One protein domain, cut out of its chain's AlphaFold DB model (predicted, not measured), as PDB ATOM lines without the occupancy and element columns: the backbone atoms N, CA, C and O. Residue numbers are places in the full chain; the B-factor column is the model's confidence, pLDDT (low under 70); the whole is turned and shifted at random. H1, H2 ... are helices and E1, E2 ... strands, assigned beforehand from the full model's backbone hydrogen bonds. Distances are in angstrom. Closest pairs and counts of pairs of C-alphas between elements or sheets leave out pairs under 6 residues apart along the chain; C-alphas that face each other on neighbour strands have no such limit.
ATOM      1  N   HIS A  22     -49.674 -28.080  -8.619       83.81
ATOM      2  CA  HIS A  22     -49.914 -26.792  -7.981       83.81
ATOM      3  C   HIS A  22     -49.781 -26.908  -6.462       83.81
ATOM      4  O   HIS A  22     -50.483 -27.703  -5.830       83.81
ATOM      5  N   ALA A  23     -48.907 -26.078  -5.895       90.50
ATOM      6  CA  ALA A  23     -48.695 -25.917  -4.462       90.50
ATOM      7  C   ALA A  23     -48.378 -24.447  -4.146       90.50
ATOM      8  O   ALA A  23     -47.802 -23.732  -4.970       90.50
ATOM      9  N   HIS A  24     -48.747 -23.995  -2.950       93.50
ATOM     10  CA  HIS A  24     -48.423 -22.650  -2.464       93.50
ATOM     11  C   HIS A  24     -47.308 -22.725  -1.430       93.50
ATOM     12  O   HIS A  24     -47.460 -23.439  -0.449       93.50
ATOM     13  N   PHE A  25     -46.223 -21.979  -1.620       94.94
ATOM     14  CA  PHE A  25     -45.070 -21.984  -0.716       94.94
ATOM     15  C   PHE A  25     -45.106 -20.796   0.249       94.94
ATOM     16  O   PHE A  25     -45.506 -19.693  -0.131       94.94
ATOM     17  N   PHE A  26     -44.651 -21.018   1.482       95.19
ATOM     18  CA  PHE A  26     -44.620 -20.022   2.550       95.19
ATOM     19  C   PHE A  26     -43.205 -19.855   3.101       95.19
ATOM     20  O   PHE A  26     -42.437 -20.807   3.185       95.19
ATOM     21  N   ASP A  27     -42.885 -18.639   3.546       95.12
ATOM     22  CA  ASP A  27     -41.602 -18.363   4.204       95.12
ATOM     23  C   ASP A  27     -41.570 -18.875   5.653       95.12
ATOM     24  O   ASP A  27     -40.498 -19.117   6.208       95.12
ATOM     25  N   HIS A  28     -42.737 -18.977   6.299       95.12
ATOM     26  CA  HIS A  28     -42.856 -19.380   7.696       95.12
ATOM     27  C   HIS A  28     -44.218 -20.002   8.012       95.12
ATOM     28  O   HIS A  28     -45.200 -19.757   7.311       95.12
ATOM     29  N   VAL A  29     -44.274 -20.737   9.122       94.19
ATOM     30  CA  VAL A  29     -45.502 -21.272   9.722       94.19
ATOM     31  C   VAL A  29     -45.482 -21.058  11.231       94.19
ATOM     32  O   VAL A  29     -44.414 -20.918  11.829       94.19
ATOM     33  N   VAL A  30     -46.658 -21.025  11.854       92.62
ATOM     34  CA  VAL A  30     -46.792 -21.100  13.310       92.62
ATOM     35  C   VAL A  30     -47.408 -22.446  13.678       92.62
ATOM     36  O   VAL A  30     -48.550 -22.710  13.314       92.62
ATOM     37  N   VAL A  31     -46.662 -23.278  14.404       88.44
ATOM     38  CA  VAL A  31     -47.124 -24.573  14.929       88.44
ATOM     39  C   VAL A  31     -46.884 -24.586  16.434       88.44
ATOM     40  O   VAL A  31     -45.812 -24.196  16.889       88.44
ATOM     41  N   ASN A  32     -47.883 -24.983  17.227       82.50
ATOM     42  CA  ASN A  32     -47.780 -25.047  18.694       82.50
ATOM     43  C   ASN A  32     -47.210 -23.756  19.324       82.50
ATOM     44  O   ASN A  32     -46.330 -23.804  20.183       82.50
ATOM     45  N   ASN A  33     -47.681 -22.592  18.855       83.12
ATOM     46  CA  ASN A  33     -47.223 -21.250  19.248       83.12
ATOM     47  C   ASN A  33     -45.727 -20.957  18.999       83.12
ATOM     48  O   ASN A  33     -45.190 -19.985  19.534       83.12
ATOM     49  N   HIS A  34     -45.056 -21.751  18.164       84.25
ATOM     50  CA  HIS A  34     -43.703 -21.487  17.687       84.25
ATOM     51  C   HIS A  34     -43.736 -21.096  16.221       84.25
ATOM     52  O   HIS A  34     -44.424 -21.716  15.414       84.25
ATOM     53  N   ARG A  35     -42.971 -20.060  15.881       91.12
ATOM     54  CA  ARG A  35     -42.756 -19.666  14.496       91.12
ATOM     55  C   ARG A  35     -41.556 -20.428  13.949       91.12
ATOM     56  O   ARG A  35     -40.468 -20.288  14.492       91.12
ATOM     57  N   TYR A  36     -41.766 -21.141  12.853       92.81
ATOM     58  CA  TYR A  36     -40.729 -21.844  12.106       92.81
ATOM     59  C   TYR A  36     -40.533 -21.179  10.755       92.81
ATOM     60  O   TYR A  36     -41.506 -20.758  10.125       92.81
ATOM     61  N   MET A  37     -39.284 -21.077  10.316       95.19
ATOM     62  CA  MET A  37     -38.923 -20.528   9.010       95.19
ATOM     63  C   MET A  37     -38.563 -21.659   8.048       95.19
ATOM     64  O   MET A  37     -37.899 -22.615   8.439       95.19
ATOM     65  N   ALA A  38     -38.945 -21.518   6.781       95.75
ATOM     66  CA  ALA A  38     -38.380 -22.327   5.708       95.75
ATOM     67  C   ALA A  38     -36.927 -21.889   5.474       95.75
ATOM     68  O   ALA A  38     -36.662 -20.707   5.223       95.75
ATOM     69  N   SER A  39     -35.973 -22.814   5.553       94.19
ATOM     70  CA  SER A  39     -34.558 -22.481   5.403       94.19
ATOM     71  C   SER A  39     -34.205 -22.024   3.991       94.19
ATOM     72  O   SER A  39     -33.345 -21.157   3.843       94.19
ATOM     73  N   SER A  40     -34.937 -22.486   2.968       91.12
ATOM     74  CA  SER A  40     -34.797 -22.017   1.581       91.12
ATOM     75  C   SER A  40     -35.095 -20.521   1.414       91.12
ATOM     76  O   SER A  40     -34.720 -19.909   0.414       91.12
ATOM     77  N   ARG A  41     -35.750 -19.915   2.411       86.50
ATOM     78  CA  ARG A  41     -36.168 -18.508   2.448       86.50
ATOM     79  C   ARG A  41     -35.512 -17.726   3.587       86.50
ATOM     80  O   ARG A  41     -35.731 -16.520   3.708       86.50
ATOM     81  N   ALA A  42     -34.723 -18.388   4.429       85.25
ATOM     82  CA  ALA A  42     -34.087 -17.780   5.585       85.25
ATOM     83  C   ALA A  42     -32.709 -17.203   5.229       85.25
ATOM     84  O   ALA A  42     -31.928 -17.776   4.477       85.25
ATOM     85  N   THR A  43     -32.369 -16.066   5.835       86.88
ATOM     86  CA  THR A  43     -30.982 -15.575   5.848       86.88
ATOM     87  C   THR A  43     -30.113 -16.477   6.723       86.88
ATOM     88  O   THR A  43     -30.622 -17.041   7.690       86.88
ATOM     89  N   GLN A  44     -28.793 -16.482   6.512       79.94
ATOM     90  CA  GLN A  44     -27.840 -17.239   7.342       79.94
ATOM     91  C   GLN A  44     -28.039 -17.028   8.855       79.94
ATOM     92  O   GLN A  44     -28.012 -17.981   9.629       79.94
ATOM     93  N   ALA A  45     -28.314 -15.789   9.276       78.50
ATOM     94  CA  ALA A  45     -28.544 -15.432  10.678       78.50
ATOM     95  C   ALA A  45     -29.809 -16.062  11.297       78.50
ATOM     96  O   ALA A  45     -29.972 -16.038  12.513       78.50
ATOM     97  N   ARG A  46     -30.709 -16.607  10.472       82.69
ATOM     98  CA  ARG A  46     -32.020 -17.137  10.868       82.69
ATOM     99  C   ARG A  46     -32.199 -18.618  10.556       82.69
ATOM    100  O   ARG A  46     -33.282 -19.143  10.772       82.69
ATOM    101  N   LEU A  47     -31.153 -19.313  10.105       85.81
ATOM    102  CA  LEU A  47     -31.217 -20.762   9.875       85.81
ATOM    103  C   LEU A  47     -31.523 -21.555  11.151       85.81
ATOM    104  O   LEU A  47     -32.045 -22.660  11.072       85.81
ATOM    105  N   ALA A  48     -31.242 -20.991  12.329       86.12
ATOM    106  CA  ALA A  48     -31.658 -21.591  13.591       86.12
ATOM    107  C   ALA A  48     -33.190 -21.725  13.694       86.12
ATOM    108  O   ALA A  48     -33.651 -22.739  14.203       86.12
ATOM    109  N   ASP A  49     -33.962 -20.776  13.141       89.25
ATOM    110  CA  ASP A  49     -35.438 -20.774  13.146       89.25
ATOM    111  C   ASP A  49     -36.046 -21.890  12.267       89.25
ATOM    112  O   ASP A  49     -37.263 -22.081  12.243       89.25
ATOM    113  N   ALA A  50     -35.214 -22.592  11.492       93.94
ATOM    114  CA  ALA A  50     -35.621 -23.705  10.640       93.94
ATOM    115  C   ALA A  50     -35.387 -25.076  11.296       93.94
ATOM    116  O   ALA A  50     -35.768 -26.092  10.721       93.94
ATOM    117  N   LEU A  51     -34.761 -25.143  12.478       94.88
ATOM    118  CA  LEU A  51     -34.492 -26.414  13.150       94.88
ATOM    119  C   LEU A  51     -35.701 -26.896  13.951       94.88
ATOM    120  O   LEU A  51     -36.174 -26.236  14.882       94.88
ATOM    121  N   ILE A  52     -36.152 -28.099  13.613       95.06
ATOM    122  CA  ILE A  52     -37.364 -28.706  14.150       95.06
ATOM    123  C   ILE A  52     -37.081 -30.079  14.748       95.06
ATOM    124  O   ILE A  52     -36.214 -30.821  14.288       95.06
ATOM    125  N   ALA A  53     -37.849 -30.408  15.777       93.00
ATOM    126  CA  ALA A  53     -38.008 -31.749  16.302       93.00
ATOM    127  C   ALA A  53     -39.352 -32.287  15.819       93.00
ATOM    128  O   ALA A  53     -40.375 -31.615  15.971       93.00
ATOM    129  N   VAL A  54     -39.358 -33.493  15.264       92.94
ATOM    130  CA  VAL A  54     -40.533 -34.116  14.649       92.94
ATOM    131  C   VAL A  54     -40.790 -35.455  15.314       92.94
ATOM    132  O   VAL A  54     -39.862 -36.239  15.518       92.94
ATOM    133  N   ARG A  55     -42.050 -35.721  15.662       88.94
ATOM    134  CA  ARG A  55     -42.471 -37.013  16.210       88.94
ATOM    135  C   ARG A  55     -43.157 -37.816  15.112       88.94
ATOM    136  O   ARG A  55     -44.248 -37.461  14.685       88.94
ATOM    137  N   ILE A  56     -42.517 -38.898  14.682       78.81
ATOM    138  CA  ILE A  56     -42.897 -39.614  13.446       78.81
ATOM    139  C   ILE A  56     -43.716 -40.870  13.744       78.81
ATOM    140  O   ILE A  56     -44.495 -41.334  12.918       78.81
ATOM    141  N   SER A  57     -43.617 -41.392  14.964       68.81
ATOM    142  CA  SER A  57     -44.359 -42.578  15.376       68.81
ATOM    143  C   SER A  57     -44.902 -42.457  16.794       68.81
ATOM    144  O   SER A  57     -44.337 -41.792  17.665       68.81
ATOM    145  N   ASN A  58     -46.000 -43.173  17.044       60.34
ATOM    146  CA  ASN A  58     -46.665 -43.235  18.350       60.34
ATOM    147  C   ASN A  58     -45.784 -43.850  19.454       60.34
ATOM    148  O   ASN A  58     -46.106 -43.719  20.630       60.34
ATOM    149  N   ASN A  59     -44.667 -44.493  19.092       64.31
ATOM    150  CA  ASN A  59     -43.652 -44.969  20.039       64.31
ATOM    151  C   ASN A  59     -42.814 -43.825  20.654       64.31
ATOM    152  O   ASN A  59     -41.999 -44.084  21.535       64.31
ATOM    153  N   GLY A  60     -42.995 -42.580  20.195       65.19
ATOM    154  CA  GLY A  60     -42.314 -41.408  20.735       65.19
ATOM    155  C   GLY A  60     -40.923 -41.142  20.162       65.19
ATOM    156  O   GLY A  60     -40.240 -40.273  20.696       65.19
ATOM    157  N   ALA A  61     -40.500 -41.828  19.093       79.38
ATOM    158  CA  ALA A  61     -39.246 -41.512  18.412       79.38
ATOM    159  C   ALA A  61     -39.278 -40.071  17.872       79.38
ATOM    160  O   ALA A  61     -40.187 -39.694  17.122       79.38
ATOM    161  N   VAL A  62     -38.295 -39.267  18.288       87.31
ATOM    162  CA  VAL A  62     -38.149 -37.868  17.877       87.31
ATOM    163  C   VAL A  62     -36.922 -37.724  16.997       87.31
ATOM    164  O   VAL A  62     -35.820 -38.099  17.393       87.31
ATOM    165  N   TRP A  63     -37.126 -37.135  15.826       91.56
ATOM    166  CA  TRP A  63     -36.079 -36.830  14.861       91.56
ATOM    167  C   TRP A  63     -35.834 -35.331  14.808       91.56
ATOM    168  O   TRP A  63     -36.756 -34.538  15.003       91.56
ATOM    169  N   VAL A  64     -34.590 -34.939  14.547       93.81
ATOM    170  CA  VAL A  64     -34.209 -33.533  14.397       93.81
ATOM    171  C   VAL A  64     -33.809 -33.280  12.956       93.81
ATOM    172  O   VAL A  64     -33.002 -34.010  12.382       93.81
ATOM    173  N   GLY A  65     -34.361 -32.223  12.380       95.12
ATOM    174  CA  GLY A  65     -34.084 -31.844  11.007       95.12
ATOM    175  C   GLY A  65     -34.198 -30.348  10.790       95.12
ATOM    176  O   GLY A  65     -34.606 -29.589  11.670       95.12
ATOM    177  N   GLU A  66     -33.817 -29.930   9.594       95.69
ATOM    178  CA  GLU A  66     -34.018 -28.571   9.123       95.69
ATOM    179  C   GLU A  66     -35.188 -28.526   8.143       95.69
ATOM    180  O   GLU A  66     -35.187 -29.218   7.122       95.69
ATOM    181  N   LEU A  67     -36.167 -27.682   8.453       96.81
ATOM    182  CA  LEU A  67     -37.326 -27.393   7.626       96.81
ATOM    183  C   LEU A  67     -36.894 -26.571   6.409       96.81
ATOM    184  O   LEU A  67     -36.652 -25.369   6.509       96.81
ATOM    185  N   GLN A  68     -36.779 -27.223   5.258       96.69
ATOM    186  CA  GLN A  68     -36.332 -26.606   4.015       96.69
ATOM    187  C   GLN A  68     -37.416 -25.753   3.378       96.69
ATOM    188  O   GLN A  68     -37.175 -24.586   3.083       96.69
ATOM    189  N   ASP A  69     -38.600 -26.333   3.201       96.81
ATOM    190  CA  ASP A  69     -39.728 -25.704   2.524       96.81
ATOM    191  C   ASP A  69     -41.010 -25.926   3.315       96.81
ATOM    192  O   ASP A  69     -41.190 -26.958   3.960       96.81
ATOM    193  N   ILE A  70     -41.916 -24.959   3.220       97.06
ATOM    194  CA  ILE A  70     -43.259 -25.030   3.788       97.06
ATOM    195  C   ILE A  70     -44.226 -24.803   2.641       97.06
ATOM    196  O   ILE A  70     -44.124 -23.787   1.947       97.06
ATOM    197  N   PHE A  71     -45.165 -25.720   2.437       95.56
ATOM    198  CA  PHE A  71     -46.106 -25.596   1.333       95.56
ATOM    199  C   PHE A  71     -47.493 -26.153   1.645       95.56
ATOM    200  O   PHE A  71     -47.675 -27.021   2.490       95.56
ATOM    201  N   LEU A  72     -48.488 -25.615   0.945       94.25
ATOM    202  CA  LEU A  72     -49.882 -26.023   0.999       94.25
ATOM    203  C   LEU A  72     -50.259 -26.710  -0.307       94.25
ATOM    204  O   LEU A  72     -50.091 -26.140  -1.391       94.25
ATOM    205  N   VAL A  73     -50.878 -27.876  -0.181       91.69
ATOM    206  CA  VAL A  73     -51.642 -28.511  -1.250       91.69
ATOM    207  C   VAL A  73     -53.117 -28.310  -0.929       91.69
ATOM    208  O   VAL A  73     -53.615 -28.800   0.079       91.69
ATOM    209  N   ASN A  74     -53.818 -27.560  -1.778       91.69
ATOM    210  CA  ASN A  74     -55.266 -27.388  -1.696       91.69
ATOM    211  C   ASN A  74     -55.882 -27.809  -3.026       91.69
ATOM    212  O   ASN A  74     -55.802 -27.067  -4.007       91.69
ATOM    213  N   GLN A  75     -56.449 -29.011  -3.072       87.12
ATOM    214  CA  GLN A  75     -57.031 -29.547  -4.298       87.12
ATOM    215  C   GLN A  75     -58.333 -30.297  -4.005       87.12
ATOM    216  O   GLN A  75     -58.411 -30.994  -2.993       87.12
ATOM    217  N   PRO A  76     -59.336 -30.263  -4.904       82.12
ATOM    218  CA  PRO A  76     -60.625 -30.934  -4.685       82.12
ATOM    219  C   PRO A  76     -60.515 -32.437  -4.386       82.12
ATOM    220  O   PRO A  76     -61.395 -33.025  -3.759       82.12
ATOM    221  N   ALA A  77     -59.444 -33.078  -4.859       80.25
ATOM    222  CA  ALA A  77     -59.219 -34.505  -4.704       80.25
ATOM    223  C   ALA A  77     -58.802 -34.924  -3.288       80.25
ATOM    224  O   ALA A  77     -59.235 -35.992  -2.843       80.25
ATOM    225  N   VAL A  78     -57.981 -34.097  -2.634       80.50
ATOM    226  CA  VAL A  78     -57.276 -34.407  -1.379       80.50
ATOM    227  C   VAL A  78     -57.650 -33.474  -0.229       80.50
ATOM    228  O   VAL A  78     -57.516 -33.869   0.914       80.50
ATOM    229  N   GLY A  79     -58.201 -32.289  -0.497       86.56
ATOM    230  CA  GLY A  79     -58.482 -31.281   0.523       86.56
ATOM    231  C   GLY A  79     -57.314 -30.317   0.722       86.56
ATOM    232  O   GLY A  79     -56.530 -30.090  -0.201       86.56
ATOM    233  N   VAL A  80     -57.249 -29.720   1.914       90.50
ATOM    234  CA  VAL A  80     -56.256 -28.713   2.316       90.50
ATOM    235  C   VAL A  80     -55.256 -29.371   3.259       90.50
ATOM    236  O   VAL A  80     -55.632 -29.775   4.355       90.50
ATOM    237  N   HIS A  81     -53.994 -29.443   2.846       90.94
ATOM    238  CA  HIS A  81     -52.913 -30.038   3.627       90.94
ATOM    239  C   HIS A  81     -51.686 -29.137   3.633       90.94
ATOM    240  O   HIS A  81     -51.283 -28.622   2.586       90.94
ATOM    241  N   TYR A  82     -51.097 -28.965   4.813       93.94
ATOM    242  CA  TYR A  82     -49.876 -28.199   5.006       93.94
ATOM    243  C   TYR A  82     -48.719 -29.146   5.285       93.94
ATOM    244  O   TYR A  82     -48.754 -29.903   6.254       93.94
ATOM    245  N   PHE A  83     -47.682 -29.033   4.470       95.62
ATOM    246  CA  PHE A  83     -46.517 -29.893   4.521       95.62
ATOM    247  C   PHE A  83     -45.244 -29.100   4.789       95.62
ATOM    248  O   PHE A  83     -45.124 -27.918   4.441       95.62
ATOM    249  N   GLY A  84     -44.283 -29.793   5.386       96.25
ATOM    250  CA  GLY A  84     -42.897 -29.370   5.488       96.25
ATOM    251  C   GLY A  84     -42.003 -30.342   4.732       96.25
ATOM    252  O   GLY A  84     -42.184 -31.548   4.857       96.25
ATOM    253  N   ARG A  85     -41.033 -29.833   3.970       96.50
ATOM    254  CA  ARG A  85     -39.918 -30.648   3.471       96.50
ATOM    255  C   ARG A  85     -38.744 -30.504   4.421       96.50
ATOM    256  O   ARG A  85     -38.356 -29.379   4.729       96.50
ATOM    257  N   VAL A  86     -38.182 -31.611   4.878       95.62
ATOM    258  CA  VAL A  86     -37.185 -31.656   5.946       95.62
ATOM    259  C   VAL A  86     -35.940 -32.370   5.454       95.62
ATOM    260  O   VAL A  86     -36.029 -33.416   4.822       95.62
ATOM    261  N   ARG A  87     -34.773 -31.821   5.797       94.69
ATOM    262  CA  ARG A  87     -33.503 -32.555   5.738       94.69
ATOM    263  C   ARG A  87     -33.100 -32.987   7.142       94.69
ATOM    264  O   ARG A  87     -32.967 -32.149   8.038       94.69
ATOM    265  N   TRP A  88     -32.914 -34.281   7.352       95.31
ATOM    266  CA  TRP A  88     -32.634 -34.830   8.677       95.31
ATOM    267  C   TRP A  88     -31.163 -34.669   9.051       95.31
ATOM    268  O   TRP A  88     -30.273 -34.878   8.224       95.31
ATOM    269  N   LEU A  89     -30.894 -34.271  10.297       94.12
ATOM    270  CA  LEU A  89     -29.523 -34.168  10.790       94.12
ATOM    271  C   LEU A  89     -28.888 -35.557  10.873       94.12
ATOM    272  O   LEU A  89     -29.550 -36.520  11.257       94.12
ATOM    273  N   LYS A  90     -27.591 -35.654  10.562       92.44
ATOM    274  CA  LYS A  90     -26.846 -36.912  10.673       92.44
ATOM    275  C   LYS A  90     -26.315 -37.106  12.100       92.44
ATOM    276  O   LYS A  90     -25.502 -36.280  12.536       92.44
ATOM    277  N   PRO A  91     -26.757 -38.142  12.845       90.06
ATOM    278  CA  PRO A  91     -26.209 -38.445  14.161       90.06
ATOM    279  C   PRO A  91     -24.713 -38.714  14.065       90.06
ATOM    280  O   PRO A  91     -24.218 -39.180  13.037       90.06
ATOM    281  N   VAL A  92     -23.988 -38.438  15.143       88.31
ATOM    282  CA  VAL A  92     -22.563 -38.748  15.166       88.31
ATOM    283  C   VAL A  92     -22.319 -40.210  15.533       88.31
ATOM    284  O   VAL A  92     -22.781 -40.691  16.564       88.31
ATOM    285  N   GLU A  93     -21.500 -40.886  14.734       82.94
ATOM    286  CA  GLU A  93     -21.014 -42.244  14.995       82.94
ATOM    287  C   GLU A  93     -19.716 -42.217  15.828       82.94
ATOM    288  O   GLU A  93     -18.641 -42.591  15.357       82.94
ATOM    289  N   PHE A  94     -19.767 -41.724  17.068       78.69
ATOM    290  CA  PHE A  94     -18.704 -41.993  18.047       78.69
ATOM    291  C   PHE A  94     -19.262 -42.088  19.464       78.69
ATOM    292  O   PHE A  94     -20.299 -41.516  19.792       78.69
ATOM    293  N   ASP A  95     -18.541 -42.814  20.314       78.94
ATOM    294  CA  ASP A  95     -18.929 -43.007  21.703       78.94
ATOM    295  C   ASP A  95     -18.705 -41.736  22.538       78.94
ATOM    296  O   ASP A  95     -17.575 -41.347  22.843       78.94
ATOM    297  N   ILE A  96     -19.806 -41.093  22.929       77.69
ATOM    298  CA  ILE A  96     -19.785 -39.889  23.762       77.69
ATOM    299  C   ILE A  96     -19.458 -40.178  25.231       77.69
ATOM    300  O   ILE A  96     -19.212 -39.218  25.964       77.69
ATOM    301  N   SER A  97     -19.450 -41.446  25.669       78.56
ATOM    302  CA  SER A  97     -19.282 -41.844  27.078       78.56
ATOM    303  C   SER A  97     -17.993 -41.310  27.709       78.56
ATOM    304  O   SER A  97     -17.980 -40.929  28.876       78.56
ATOM    305  N   ASN A  98     -16.936 -41.189  26.904       78.44
ATOM    306  CA  ASN A  98     -15.621 -40.713  27.329       78.44
ATOM    307  C   ASN A  98     -15.446 -39.191  27.191       78.44
ATOM    308  O   ASN A  98     -14.332 -38.680  27.305       78.44
ATOM    309  N   THR A  99     -16.524 -38.451  26.924       78.75
ATOM    310  CA  THR A  99     -16.483 -36.995  26.742       78.75
ATOM    311  C   THR A  99     -17.262 -36.280  27.841       78.75
ATOM    312  O   THR A  99     -18.193 -36.828  28.431       78.75
ATOM    313  N   LEU A 100     -16.955 -34.996  28.057       79.12
ATOM    314  CA  LEU A 100     -17.734 -34.125  28.947       79.12
ATOM    315  C   LEU A 100     -19.209 -33.999  28.522       79.12
ATOM    316  O   LEU A 100     -20.023 -33.524  29.307       79.12
ATOM    317  N   TRP A 101     -19.569 -34.424  27.307       78.06
ATOM    318  CA  TRP A 101     -20.940 -34.403  26.805       78.06
ATOM    319  C   TRP A 101     -21.808 -35.526  27.372       78.06
ATOM    320  O   TRP A 101     -23.027 -35.370  27.420       78.06
ATOM    321  N   HIS A 102     -21.204 -36.606  27.881       80.75
ATOM    322  CA  HIS A 102     -21.939 -37.719  28.484       80.75
ATOM    323  C   HIS A 102     -22.836 -37.266  29.646       80.75
ATOM    324  O   HIS A 102     -23.982 -37.699  29.756       80.75
ATOM    325  N   GLN A 103     -22.364 -36.324  30.470       80.38
ATOM    326  CA  GLN A 103     -23.131 -35.806  31.612       80.38
ATOM    327  C   GLN A 103     -24.418 -35.073  31.193       80.38
ATOM    328  O   GLN A 103     -25.355 -34.966  31.984       80.38
ATOM    329  N   PHE A 104     -24.479 -34.585  29.948       78.19
ATOM    330  CA  PHE A 104     -25.633 -33.872  29.405       78.19
ATOM    331  C   PHE A 104     -26.614 -34.788  28.659       78.19
ATOM    332  O   PHE A 104     -27.657 -34.313  28.211       78.19
ATOM    333  N   ALA A 105     -26.344 -36.096  28.566       74.62
ATOM    334  CA  ALA A 105     -27.267 -37.054  27.953       74.62
ATOM    335  C   ALA A 105     -28.637 -37.065  28.662       74.62
ATOM    336  O   ALA A 105     -29.678 -37.135  28.014       74.62
ATOM    337  N   SER A 106     -28.649 -36.885  29.989       73.25
ATOM    338  CA  SER A 106     -29.874 -36.756  30.797       73.25
ATOM    339  C   SER A 106     -30.718 -35.519  30.449       73.25
ATOM    340  O   SER A 106     -31.917 -35.486  30.720       73.25
ATOM    341  N   LEU A 107     -30.111 -34.515  29.811       71.50
ATOM    342  CA  LEU A 107     -30.766 -33.293  29.344       71.50
ATOM    343  C   LEU A 107     -31.252 -33.404  27.893       71.50
ATOM    344  O   LEU A 107     -31.687 -32.404  27.324       71.50
ATOM    345  N   HIS A 108     -31.179 -34.599  27.296       77.69
ATOM    346  CA  HIS A 108     -31.492 -34.843  25.888       77.69
ATOM    347  C   HIS A 108     -30.639 -33.992  24.931       77.69
ATOM    348  O   HIS A 108     -31.101 -33.600  23.856       77.69
ATOM    349  N   VAL A 109     -29.391 -33.695  25.324       83.31
ATOM    350  CA  VAL A 109     -28.406 -33.121  24.403       83.31
ATOM    351  C   VAL A 109     -28.000 -34.197  23.407       83.31
ATOM    352  O   VAL A 109     -27.437 -35.219  23.793       83.31
ATOM    353  N   ASN A 110     -28.256 -33.943  22.126       86.75
ATOM    354  CA  ASN A 110     -27.842 -34.818  21.030       86.75
ATOM    355  C   ASN A 110     -26.741 -34.147  20.208       86.75
ATOM    356  O   ASN A 110     -26.809 -32.936  19.969       86.75
ATOM    357  N   LEU A 111     -25.752 -34.937  19.782       89.38
ATOM    358  CA  LEU A 111     -24.659 -34.491  18.921       89.38
ATOM    359  C   LEU A 111     -24.892 -34.943  17.477       89.38
ATOM    360  O   LEU A 111     -25.232 -36.098  17.223       89.38
ATOM    361  N   TRP A 112     -24.644 -34.031  16.542       91.94
ATOM    362  CA  TRP A 112     -24.801 -34.240  15.104       91.94
ATOM    363  C   TRP A 112     -23.536 -33.821  14.363       91.94
ATOM    364  O   TRP A 112     -22.803 -32.927  14.801       91.94
ATOM    365  N   GLU A 113     -23.285 -34.457  13.228       92.19
ATOM    366  CA  GLU A 113     -22.230 -34.036  12.313       92.19
ATOM    367  C   GLU A 113     -22.558 -32.636  11.775       92.19
ATOM    368  O   GLU A 113     -23.615 -32.426  11.177       92.19
ATOM    369  N   ALA A 114     -21.660 -31.668  11.972       89.94
ATOM    370  CA  ALA A 114     -21.882 -30.319  11.465       89.94
ATOM    371  C   ALA A 114     -21.958 -30.319   9.930       89.94
ATOM    372  O   ALA A 114     -21.133 -30.946   9.264       89.94
ATOM    373  N   ASP A 115     -22.961 -29.623   9.387       88.25
ATOM    374  CA  ASP A 115     -23.207 -29.469   7.947       88.25
ATOM    375  C   ASP A 115     -23.410 -30.783   7.169       88.25
ATOM    376  O   ASP A 115     -23.388 -30.786   5.936       88.25
ATOM    377  N   LYS A 116     -23.665 -31.901   7.865       91.81
ATOM    378  CA  LYS A 116     -24.034 -33.175   7.240       91.81
ATOM    379  C   LYS A 116     -25.470 -33.551   7.577       91.81
ATOM    380  O   LYS A 116     -25.937 -33.412   8.706       91.81
ATOM    381  N   TYR A 117     -26.137 -34.092   6.571       93.00
ATOM    382  CA  TYR A 117     -27.514 -34.556   6.640       93.00
ATOM    383  C   TYR A 117     -27.563 -36.017   6.211       93.00
ATOM    384  O   TYR A 117     -26.680 -36.471   5.469       93.00
ATOM    385  N   LEU A 118     -28.571 -36.737   6.695       92.25
ATOM    386  CA  LEU A 118     -28.846 -38.093   6.230       92.25
ATOM    387  C   LEU A 118     -29.080 -38.079   4.714       92.25
ATOM    388  O   LEU A 118     -29.551 -37.091   4.151       92.25
ATOM    389  N   GLN A 119     -28.628 -39.140   4.055       88.56
ATOM    390  CA  GLN A 119     -28.781 -39.347   2.615       88.56
ATOM    391  C   GLN A 119     -29.812 -40.452   2.360       88.56
ATOM    392  O   GLN A 119     -30.101 -41.231   3.259       88.56
ATOM    393  N   ASP A 120     -30.282 -40.603   1.120       78.88
ATOM    394  CA  ASP A 120     -31.273 -41.629   0.741       78.88
ATOM    395  C   ASP A 120     -30.861 -43.075   1.075       78.88
ATOM    396  O   ASP A 120     -31.707 -43.959   1.182       78.88
ATOM    397  N   ALA A 121     -29.558 -43.331   1.211       78.94
ATOM    398  CA  ALA A 121     -29.024 -44.632   1.606       78.94
ATOM    399  C   ALA A 121     -29.034 -44.870   3.130       78.94
ATOM    400  O   ALA A 121     -28.848 -46.007   3.561       78.94
ATOM    401  N   ASP A 122     -29.201 -43.815   3.931       84.12
ATOM    402  CA  ASP A 122     -29.278 -43.893   5.387       84.12
ATOM    403  C   ASP A 122     -30.722 -44.237   5.817       84.12
ATOM    404  O   ASP A 122     -31.696 -43.867   5.160       84.12
ATOM    405  N   GLU A 123     -30.884 -44.925   6.952       84.88
ATOM    406  CA  GLU A 123     -32.207 -45.107   7.561       84.88
ATOM    407  C   GLU A 123     -32.711 -43.751   8.070       84.88
ATOM    408  O   GLU A 123     -32.207 -43.213   9.060       84.88
ATOM    409  N   GLN A 124     -33.692 -43.186   7.370       85.12
ATOM    410  CA  GLN A 124     -34.271 -41.892   7.699       85.12
ATOM    411  C   GLN A 124     -35.792 -41.890   7.530       85.12
ATOM    412  O   GLN A 124     -36.345 -42.697   6.777       85.12
ATOM    413  N   PRO A 125     -36.487 -40.971   8.211       88.81
ATOM    414  CA  PRO A 125     -37.900 -40.756   7.964       88.81
ATOM    415  C   PRO A 125     -38.181 -40.131   6.598       88.81
ATOM    416  O   PRO A 125     -37.286 -39.593   5.949       88.81
ATOM    417  N   GLU A 126     -39.456 -40.122   6.211       90.50
ATOM    418  CA  GLU A 126     -39.905 -39.389   5.028       90.50
ATOM    419  C   GLU A 126     -39.505 -37.906   5.114       90.50
ATOM    420  O   GLU A 126     -39.615 -37.268   6.164       90.50
ATOM    421  N   GLU A 127     -39.017 -37.353   4.003       92.50
ATOM    422  CA  GLU A 127     -38.625 -35.938   3.932       92.50
ATOM    423  C   GLU A 127     -39.832 -35.001   3.978       92.50
ATOM    424  O   GLU A 127     -39.708 -33.851   4.395       92.50
ATOM    425  N   ILE A 128     -40.992 -35.461   3.510       93.44
ATOM    426  CA  ILE A 128     -42.230 -34.688   3.529       93.44
ATOM    427  C   ILE A 128     -43.011 -35.091   4.771       93.44
ATOM    428  O   ILE A 128     -43.381 -36.249   4.925       93.44
ATOM    429  N   ILE A 129     -43.276 -34.116   5.633       93.88
ATOM    430  CA  ILE A 129     -44.025 -34.297   6.874       93.88
ATOM    431  C   ILE A 129     -45.289 -33.446   6.858       93.88
ATOM    432  O   ILE A 129     -45.309 -32.362   6.261       93.88
ATOM    433  N   ASP A 130     -46.319 -33.886   7.574       93.12
ATOM    434  CA  ASP A 130     -47.410 -32.996   7.960       93.12
ATOM    435  C   ASP A 130     -46.889 -32.001   9.009       93.12
ATOM    436  O   ASP A 130     -46.132 -32.350   9.920       93.12
ATOM    437  N   LEU A 131     -47.279 -30.726   8.900       93.25
ATOM    438  CA  LEU A 131     -46.787 -29.705   9.838       93.25
ATOM    439  C   LEU A 131     -47.255 -29.936  11.287       93.25
ATOM    440  O   LEU A 131     -46.660 -29.371  12.201       93.25
ATOM    441  N   ASP A 132     -48.277 -30.766  11.518       89.81
ATOM    442  CA  ASP A 132     -48.730 -31.158  12.859       89.81
ATOM    443  C   ASP A 132     -47.786 -32.157  13.558       89.81
ATOM    444  O   ASP A 132     -47.796 -32.258  14.787       89.81
ATOM    445  N   GLN A 133     -46.911 -32.826  12.800       91.69
ATOM    446  CA  GLN A 133     -45.873 -33.715  13.323       91.69
ATOM    447  C   GLN A 133     -44.707 -32.938  13.945       91.69
ATOM    448  O   GLN A 133     -43.893 -33.521  14.674       91.69
ATOM    449  N   ILE A 134     -44.616 -31.624  13.687       92.94
ATOM    450  CA  ILE A 134     -43.631 -30.745  14.320       92.94
ATOM    451  C   ILE A 134     -43.937 -30.678  15.815       92.94
ATOM    452  O   ILE A 134     -44.863 -30.014  16.286       92.94
ATOM    453  N   TYR A 135     -43.102 -31.379  16.572       88.75
ATOM    454  CA  TYR A 135     -43.216 -31.495  18.010       88.75
ATOM    455  C   TYR A 135     -42.725 -30.224  18.698       88.75
ATOM    456  O   TYR A 135     -43.425 -29.679  19.551       88.75
ATOM    457  N   SER A 136     -41.531 -29.744  18.333       89.38
ATOM    458  CA  SER A 136     -41.008 -28.500  18.891       89.38
ATOM    459  C   SER A 136     -39.832 -27.905  18.117       89.38
ATOM    460  O   SER A 136     -39.339 -28.465  17.144       89.38
ATOM    461  N   HIS A 137     -39.390 -26.729  18.554       89.44
ATOM    462  CA  HIS A 137     -38.178 -26.073  18.091       89.44
ATOM    463  C   HIS A 137     -36.932 -26.714  18.697       89.44
ATOM    464  O   HIS A 137     -36.942 -27.185  19.839       89.44
ATOM    465  N   VAL A 138     -35.840 -26.677  17.945       90.06
ATOM    466  CA  VAL A 138     -34.539 -27.155  18.406       90.06
ATOM    467  C   VAL A 138     -33.579 -25.983  18.504       90.06
ATOM    468  O   VAL A 138     -33.527 -25.128  17.622       90.06
ATOM    469  N   VAL A 139     -32.831 -25.924  19.601       87.62
ATOM    470  CA  VAL A 139     -31.690 -25.014  19.738       87.62
ATOM    471  C   VAL A 139     -30.434 -25.783  19.390       87.62
ATOM    472  O   VAL A 139     -30.302 -26.952  19.750       87.62
ATOM    473  N   ARG A 140     -29.509 -25.118  18.703       89.31
ATOM    474  CA  ARG A 140     -28.240 -25.682  18.255       89.31
ATOM    475  C   ARG A 140     -27.074 -24.809  18.696       89.31
ATOM    476  O   ARG A 140     -27.132 -23.593  18.539       89.31
ATOM    477  N   GLN A 141     -25.994 -25.444  19.136       87.12
ATOM    478  CA  GLN A 141     -24.693 -24.831  19.382       87.12
ATOM    479  C   GLN A 141     -23.609 -25.573  18.600       87.12
ATOM    480  O   GLN A 141     -23.621 -26.799  18.511       87.12
ATOM    481  N   CYS A 142     -22.657 -24.823  18.048       88.12
ATOM    482  CA  CYS A 142     -21.440 -25.394  17.479       88.12
ATOM    483  C   CYS A 142     -20.470 -25.756  18.610       88.12
ATOM    484  O   CYS A 142     -20.217 -24.923  19.483       88.12
ATOM    485  N   VAL A 143     -19.952 -26.984  18.603       87.31
ATOM    486  CA  VAL A 143     -19.066 -27.509  19.650       87.31
ATOM    487  C   VAL A 143     -17.868 -28.221  19.031       87.31
ATOM    488  O   VAL A 143     -17.966 -28.776  17.935       87.31
ATOM    489  N   SER A 144     -16.740 -28.221  19.738       85.56
ATOM    490  CA  SER A 144     -15.545 -28.971  19.348       85.56
ATOM    491  C   SER A 144     -15.374 -30.181  20.258       85.56
ATOM    492  O   SER A 144     -15.351 -30.037  21.478       85.56
ATOM    493  N   VAL A 145     -15.271 -31.376  19.675       83.19
ATOM    494  CA  VAL A 145     -15.034 -32.628  20.410       83.19
ATOM    495  C   VAL A 145     -13.978 -33.424  19.668       83.19
ATOM    496  O   VAL A 145     -14.197 -33.789  18.516       83.19
ATOM    497  N   SER A 146     -12.836 -33.675  20.313       80.81
ATOM    498  CA  SER A 146     -11.732 -34.456  19.729       80.81
ATOM    499  C   SER A 146     -11.346 -33.965  18.321       80.81
ATOM    500  O   SER A 146     -11.345 -34.741  17.371       80.81
ATOM    501  N   ASP A 147     -11.110 -32.654  18.182       82.81
ATOM    502  CA  ASP A 147     -10.784 -31.954  16.924       82.81
ATOM    503  C   ASP A 147     -11.873 -31.962  15.834       82.81
ATOM    504  O   ASP A 147     -11.660 -31.487  14.717       82.81
ATOM    505  N   ARG A 148     -13.080 -32.443  16.149       86.00
ATOM    506  CA  ARG A 148     -14.229 -32.430  15.237       86.00
ATOM    507  C   ARG A 148     -15.169 -31.286  15.581       86.00
ATOM    508  O   ARG A 148     -15.467 -31.044  16.748       86.00
ATOM    509  N   THR A 149     -15.667 -30.609  14.550       89.25
ATOM    510  CA  THR A 149     -16.741 -29.620  14.691       89.25
ATOM    511  C   THR A 149     -18.081 -30.333  14.591       89.25
ATOM    512  O   THR A 149     -18.363 -30.979  13.583       89.25
ATOM    513  N   LEU A 150     -18.889 -30.229  15.641       91.06
ATOM    514  CA  LEU A 150     -20.178 -30.900  15.770       91.06
ATOM    515  C   LEU A 150     -21.268 -29.895  16.134       91.06
ATOM    516  O   LEU A 150     -21.002 -28.780  16.590       91.06
ATOM    517  N   TRP A 151     -22.515 -30.319  15.980       91.56
ATOM    518  CA  TRP A 151     -23.674 -29.590  16.468       91.56
ATOM    519  C   TRP A 151     -24.235 -30.273  17.705       91.56
ATOM    520  O   TRP A 151     -24.691 -31.407  17.632       91.56
ATOM    521  N   ALA A 152     -24.240 -29.569  18.834       89.62
ATOM    522  CA  ALA A 152     -25.001 -29.966  20.009       89.62
ATOM    523  C   ALA A 152     -26.400 -29.359  19.925       89.62
ATOM    524  O   ALA A 152     -26.544 -28.164  19.655       89.62
ATOM    525  N   THR A 153     -27.430 -30.163  20.163       88.75
ATOM    526  CA  THR A 153     -28.823 -29.710  20.089       88.75
ATOM    527  C   THR A 153     -29.618 -30.059  21.329       88.75
ATOM    528  O   THR A 153     -29.361 -31.084  21.955       88.75
ATOM    529  N   ILE A 154     -30.611 -29.225  21.639       87.75
ATOM    530  CA  ILE A 154     -31.624 -29.489  22.661       87.75
ATOM    531  C   ILE A 154     -32.998 -29.142  22.094       87.75
ATOM    532  O   ILE A 154     -33.182 -28.094  21.470       87.75
ATOM    533  N   ILE A 155     -33.971 -30.013  22.344       87.00
ATOM    534  CA  ILE A 155     -35.373 -29.786  21.992       87.00
ATOM    535  C   ILE A 155     -36.001 -28.872  23.040       87.00
ATOM    536  O   ILE A 155     -35.949 -29.167  24.236       87.00
ATOM    537  N   LEU A 156     -36.616 -27.772  22.605       82.12
ATOM    538  CA  LEU A 156     -37.289 -26.866  23.521       82.12
ATOM    539  C   LEU A 156     -38.634 -27.447  23.948       82.12
ATOM    540  O   LEU A 156     -39.559 -27.477  23.153       82.12
ATOM    541  N   ASN A 157     -38.798 -27.877  25.192       73.56
ATOM    542  CA  ASN A 157     -40.105 -28.328  25.672       73.56
ATOM    543  C   ASN A 157     -40.833 -27.188  26.382       73.56
ATOM    544  O   ASN A 157     -40.206 -26.392  27.084       73.56
ATOM    545  N   ARG A 158     -42.159 -27.131  26.222       64.06
ATOM    546  CA  ARG A 158     -43.023 -26.277  27.041       64.06
ATOM    547  C   ARG A 158     -43.803 -27.099  28.063       64.06
ATOM    548  O   ARG A 158     -44.117 -28.257  27.793       64.06
ATOM    549  N   ASP A 159     -44.096 -26.520  29.225       63.09
ATOM    550  CA  ASP A 159     -45.006 -27.135  30.196       63.09
ATOM    551  C   ASP A 159     -46.463 -26.948  29.756       63.09
ATOM    552  O   ASP A 159     -46.774 -26.305  28.752       63.09
ATOM    553  N   ALA A 160     -47.381 -27.487  30.558       55.03
ATOM    554  CA  ALA A 160     -48.820 -27.325  30.382       55.03
ATOM    555  C   ALA A 160     -49.298 -25.856  30.407       55.03
ATOM    556  O   ALA A 160     -50.433 -25.588  30.019       55.03
ATOM    557  N   LYS A 161     -48.464 -24.907  30.854       58.97
ATOM    558  CA  LYS A 161     -48.762 -23.466  30.854       58.97
ATOM    559  C   LYS A 161     -48.196 -22.757  29.624       58.97
ATOM    560  O   LYS A 161     -48.431 -21.565  29.443       58.97
ATOM    561  N   GLY A 162     -47.487 -23.484  28.761       57.50
ATOM    562  CA  GLY A 162     -46.842 -22.926  27.588       57.50
ATOM    563  C   GLY A 162     -45.566 -22.154  27.919       57.50
ATOM    564  O   GLY A 162     -45.116 -21.385  27.076       57.50
ATOM    565  N   GLU A 163     -44.958 -22.324  29.093       58.84
ATOM    566  CA  GLU A 163     -43.645 -21.747  29.400       58.84
ATOM    567  C   GLU A 163     -42.541 -22.663  28.875       58.84
ATOM    568  O   GLU A 163     -42.698 -23.877  28.895       58.84
ATOM    569  N   ILE A 164     -41.428 -22.108  28.382       61.62
ATOM    570  CA  ILE A 164     -40.276 -22.921  27.961       61.62
ATOM    571  C   ILE A 164     -39.645 -23.521  29.223       61.62
ATOM    572  O   ILE A 164     -39.031 -22.810  30.012       61.62
ATOM    573  N   VAL A 165     -39.797 -24.832  29.401       58.88
ATOM    574  CA  VAL A 165     -39.284 -25.599  30.553       58.88
ATOM    575  C   VAL A 165     -37.852 -26.038  30.324       58.88
ATOM    576  O   VAL A 165     -37.153 -26.428  31.259       58.88
ATOM    577  N   THR A 166     -37.394 -25.993  29.075       57.22
ATOM    578  CA  THR A 166     -36.017 -26.321  28.747       57.22
ATOM    579  C   THR A 166     -35.096 -25.451  29.574       57.22
ATOM    580  O   THR A 166     -35.122 -24.224  29.494       57.22
ATOM    581  N   LEU A 167     -34.313 -26.148  30.384       54.66
ATOM    582  CA  LEU A 167     -33.391 -25.656  31.380       54.66
ATOM    583  C   LEU A 167     -32.395 -24.649  30.775       54.66
ATOM    584  O   LEU A 167     -31.252 -24.979  30.466       54.66
ATOM    585  N   THR A 168     -32.815 -23.394  30.629       53.03
ATOM    586  CA  THR A 168     -31.984 -22.258  30.196       53.03
ATOM    587  C   THR A 168     -30.726 -22.132  31.052       53.03
ATOM    588  O   THR A 168     -29.664 -21.770  30.550       53.03
ATOM    589  N   GLN A 169     -30.818 -22.539  32.320       53.44
ATOM    590  CA  GLN A 169     -29.697 -22.620  33.250       53.44
ATOM    591  C   GLN A 169     -28.617 -23.618  32.794       53.44
ATOM    592  O   GLN A 169     -27.435 -23.352  32.967       53.44
ATOM    593  N   TYR A 170     -28.996 -24.723  32.144       60.41
ATOM    594  CA  TYR A 170     -28.074 -25.749  31.652       60.41
ATOM    595  C   TYR A 170     -27.495 -25.434  30.276       60.41
ATOM    596  O   TYR A 170     -26.371 -25.835  29.980       60.41
ATOM    597  N   TRP A 171     -28.202 -24.642  29.467       66.12
ATOM    598  CA  TRP A 171     -27.657 -24.169  28.195       66.12
ATOM    599  C   TRP A 171     -26.417 -23.297  28.391       66.12
ATOM    600  O   TRP A 171     -25.462 -23.413  27.634       66.12
ATOM    601  N   GLN A 172     -26.371 -22.498  29.462       64.38
ATOM    602  CA  GLN A 172     -25.156 -21.771  29.834       64.38
ATOM    603  C   GLN A 172     -23.983 -22.721  30.112       64.38
ATOM    604  O   GLN A 172     -22.880 -22.464  29.636       64.38
ATOM    605  N   TYR A 173     -24.211 -23.844  30.803       65.06
ATOM    606  CA  TYR A 173     -23.172 -24.855  31.033       65.06
ATOM    607  C   TYR A 173     -22.744 -25.563  29.745       65.06
ATOM    608  O   TYR A 173     -21.557 -25.809  29.568       65.06
ATOM    609  N   VAL A 174     -23.672 -25.830  28.820       64.88
ATOM    610  CA  VAL A 174     -23.355 -26.363  27.483       64.88
ATOM    611  C   VAL A 174     -22.506 -25.371  26.680       64.88
ATOM    612  O   VAL A 174     -21.485 -25.748  26.107       64.88
ATOM    613  N   CYS A 175     -22.874 -24.088  26.683       67.19
ATOM    614  CA  CYS A 175     -22.091 -23.034  26.043       67.19
ATOM    615  C   CYS A 175     -20.697 -22.900  26.676       67.19
ATOM    616  O   CYS A 175     -19.714 -22.791  25.946       67.19
ATOM    617  N   LEU A 176     -20.583 -22.965  28.004       65.12
ATOM    618  CA  LEU A 176     -19.293 -22.941  28.702       65.12
ATOM    619  C   LEU A 176     -18.448 -24.181  28.383       65.12
ATOM    620  O   LEU A 176     -17.265 -24.050  28.086       65.12
ATOM    621  N   ALA A 177     -19.053 -25.371  28.363       64.56
ATOM    622  CA  ALA A 177     -18.371 -26.609  27.993       64.56
ATOM    623  C   ALA A 177     -17.847 -26.565  26.552       64.56
ATOM    624  O   ALA A 177     -16.759 -27.059  26.286       64.56
ATOM    625  N   SER A 178     -18.564 -25.905  25.636       62.16
ATOM    626  CA  SER A 178     -18.102 -25.720  24.253       62.16
ATOM    627  C   SER A 178     -16.884 -24.793  24.108       62.16
ATOM    628  O   SER A 178     -16.240 -24.796  23.062       62.16
ATOM    629  N   GLN A 179     -16.567 -24.004  25.141       61.88
ATOM    630  CA  GLN A 179     -15.410 -23.102  25.171       61.88
ATOM    631  C   GLN A 179     -14.172 -23.729  25.826       61.88
ATOM    632  O   GLN A 179     -13.071 -23.198  25.671       61.88
ATOM    633  N   LEU A 180     -14.335 -24.843  26.544       57.50
ATOM    634  CA  LEU A 180     -13.236 -25.600  27.134       57.50
ATOM    635  C   LEU A 180     -12.639 -26.496  26.039       57.50
ATOM    636  O   LEU A 180     -13.247 -27.490  25.651       57.50
TER     637      LEU A 180
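This is residues 22 to 180 of the 181 residues of an uncharacterized protein of Fibularhizoctonia sp. CBS 109695 (UniProt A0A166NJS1). The core is a closed barrel of six antiparallel strands, and the long hairpin of E5 and E6 runs on past it at one end, with short E1 and E8 paired along its two edges. H1 and the small hairpin of E2 and E3 pack outside the barrel, and H3 covers E9 and E10. The 159 printed residues hold three named helices and ten named strands, in the order E1 E2 E3 H1 E4 E5 E6 H2 E7 E8 E9 E10 H3; the class is mixed. The whole is compact, with a radius of gyration of the C-alphas of 16.5 A and spans of 56 by 41 by 35 A.

Start at C-alpha 62, (-38.149, -37.868, 17.877), where E5 begins; it runs 30.3 A to residue 75 and bends by 93 degrees at residue 65. E6, residues 79 to 91, spans 35.8 A. E4 is residues 51 to 55, E7 110 to 117, E9 134 to 145, 29.3 A long, and E10 148 to 155, 22.4 A. Look for E1 at 24 to 26, from C-alpha 24 at (-48.423, -22.650, -2.464), E2 at 28 to 31, E3 at 34 to 37 and E8 at 128 to 130. H1 is residues 44 to 50, H2 102 to 107, and H3 168 to 177, ending at C-alpha 177, (-18.371, -26.609, 27.993).

Round the ring run E4, E5, E6, E7, E10, E9 and back to E4. E4, E5 and E6 form a meander, each strand the antiparallel neighbour of the one before: find N 52 and O 65 at 2.9 A, then N 71 and O 83 at 3.0 A. Go on with N 113 and O 90, 3.0 A, for E6 and E7; N 112 and O 151, 2.8 A, for E7 and E10; N 141 and O 152, 2.8 A, for the hairpin E9 and E10; and N 53 and O 136, 2.8 A, for E9 and E4. E1 pairs with E5, N 26 and O 70 at 2.9 A, and E8 with E6, N 84 and O 129 at 2.9 A. The hairpin E2 and E3 has N 29 and O 36 at 2.9 A. H1 is on the barrel, outside it, at a height over the sheet of 7.8 A; the closest C-alphas of H1 and E5 are Ala 50 and Leu 67, 5.1 A. H3 is outside too, over E9 and E10, along E9 at 1 degrees on the local plane. H2 is only just on the barrel, with 5 pairs of C-alphas within 10 A, and near H3. O i to N i+4 pairs within hydrogen-bond range are 0 of 3 in H1, 0 of 2 in H2 and 4 of 6 in H3; for O i to N i+3 they are 3 of 4 in H1 and 2 of 3 in H2.

The two C-alphas farthest apart are those of Pro 76 and Leu 180, 57.3 A. The printed part has no cut, and the link from E10 to H3, residues 156 to 167, is long. The mean pLDDT of the printed part is 83.5; look for values under 70 at residues 57 to 60 and 158 to 180.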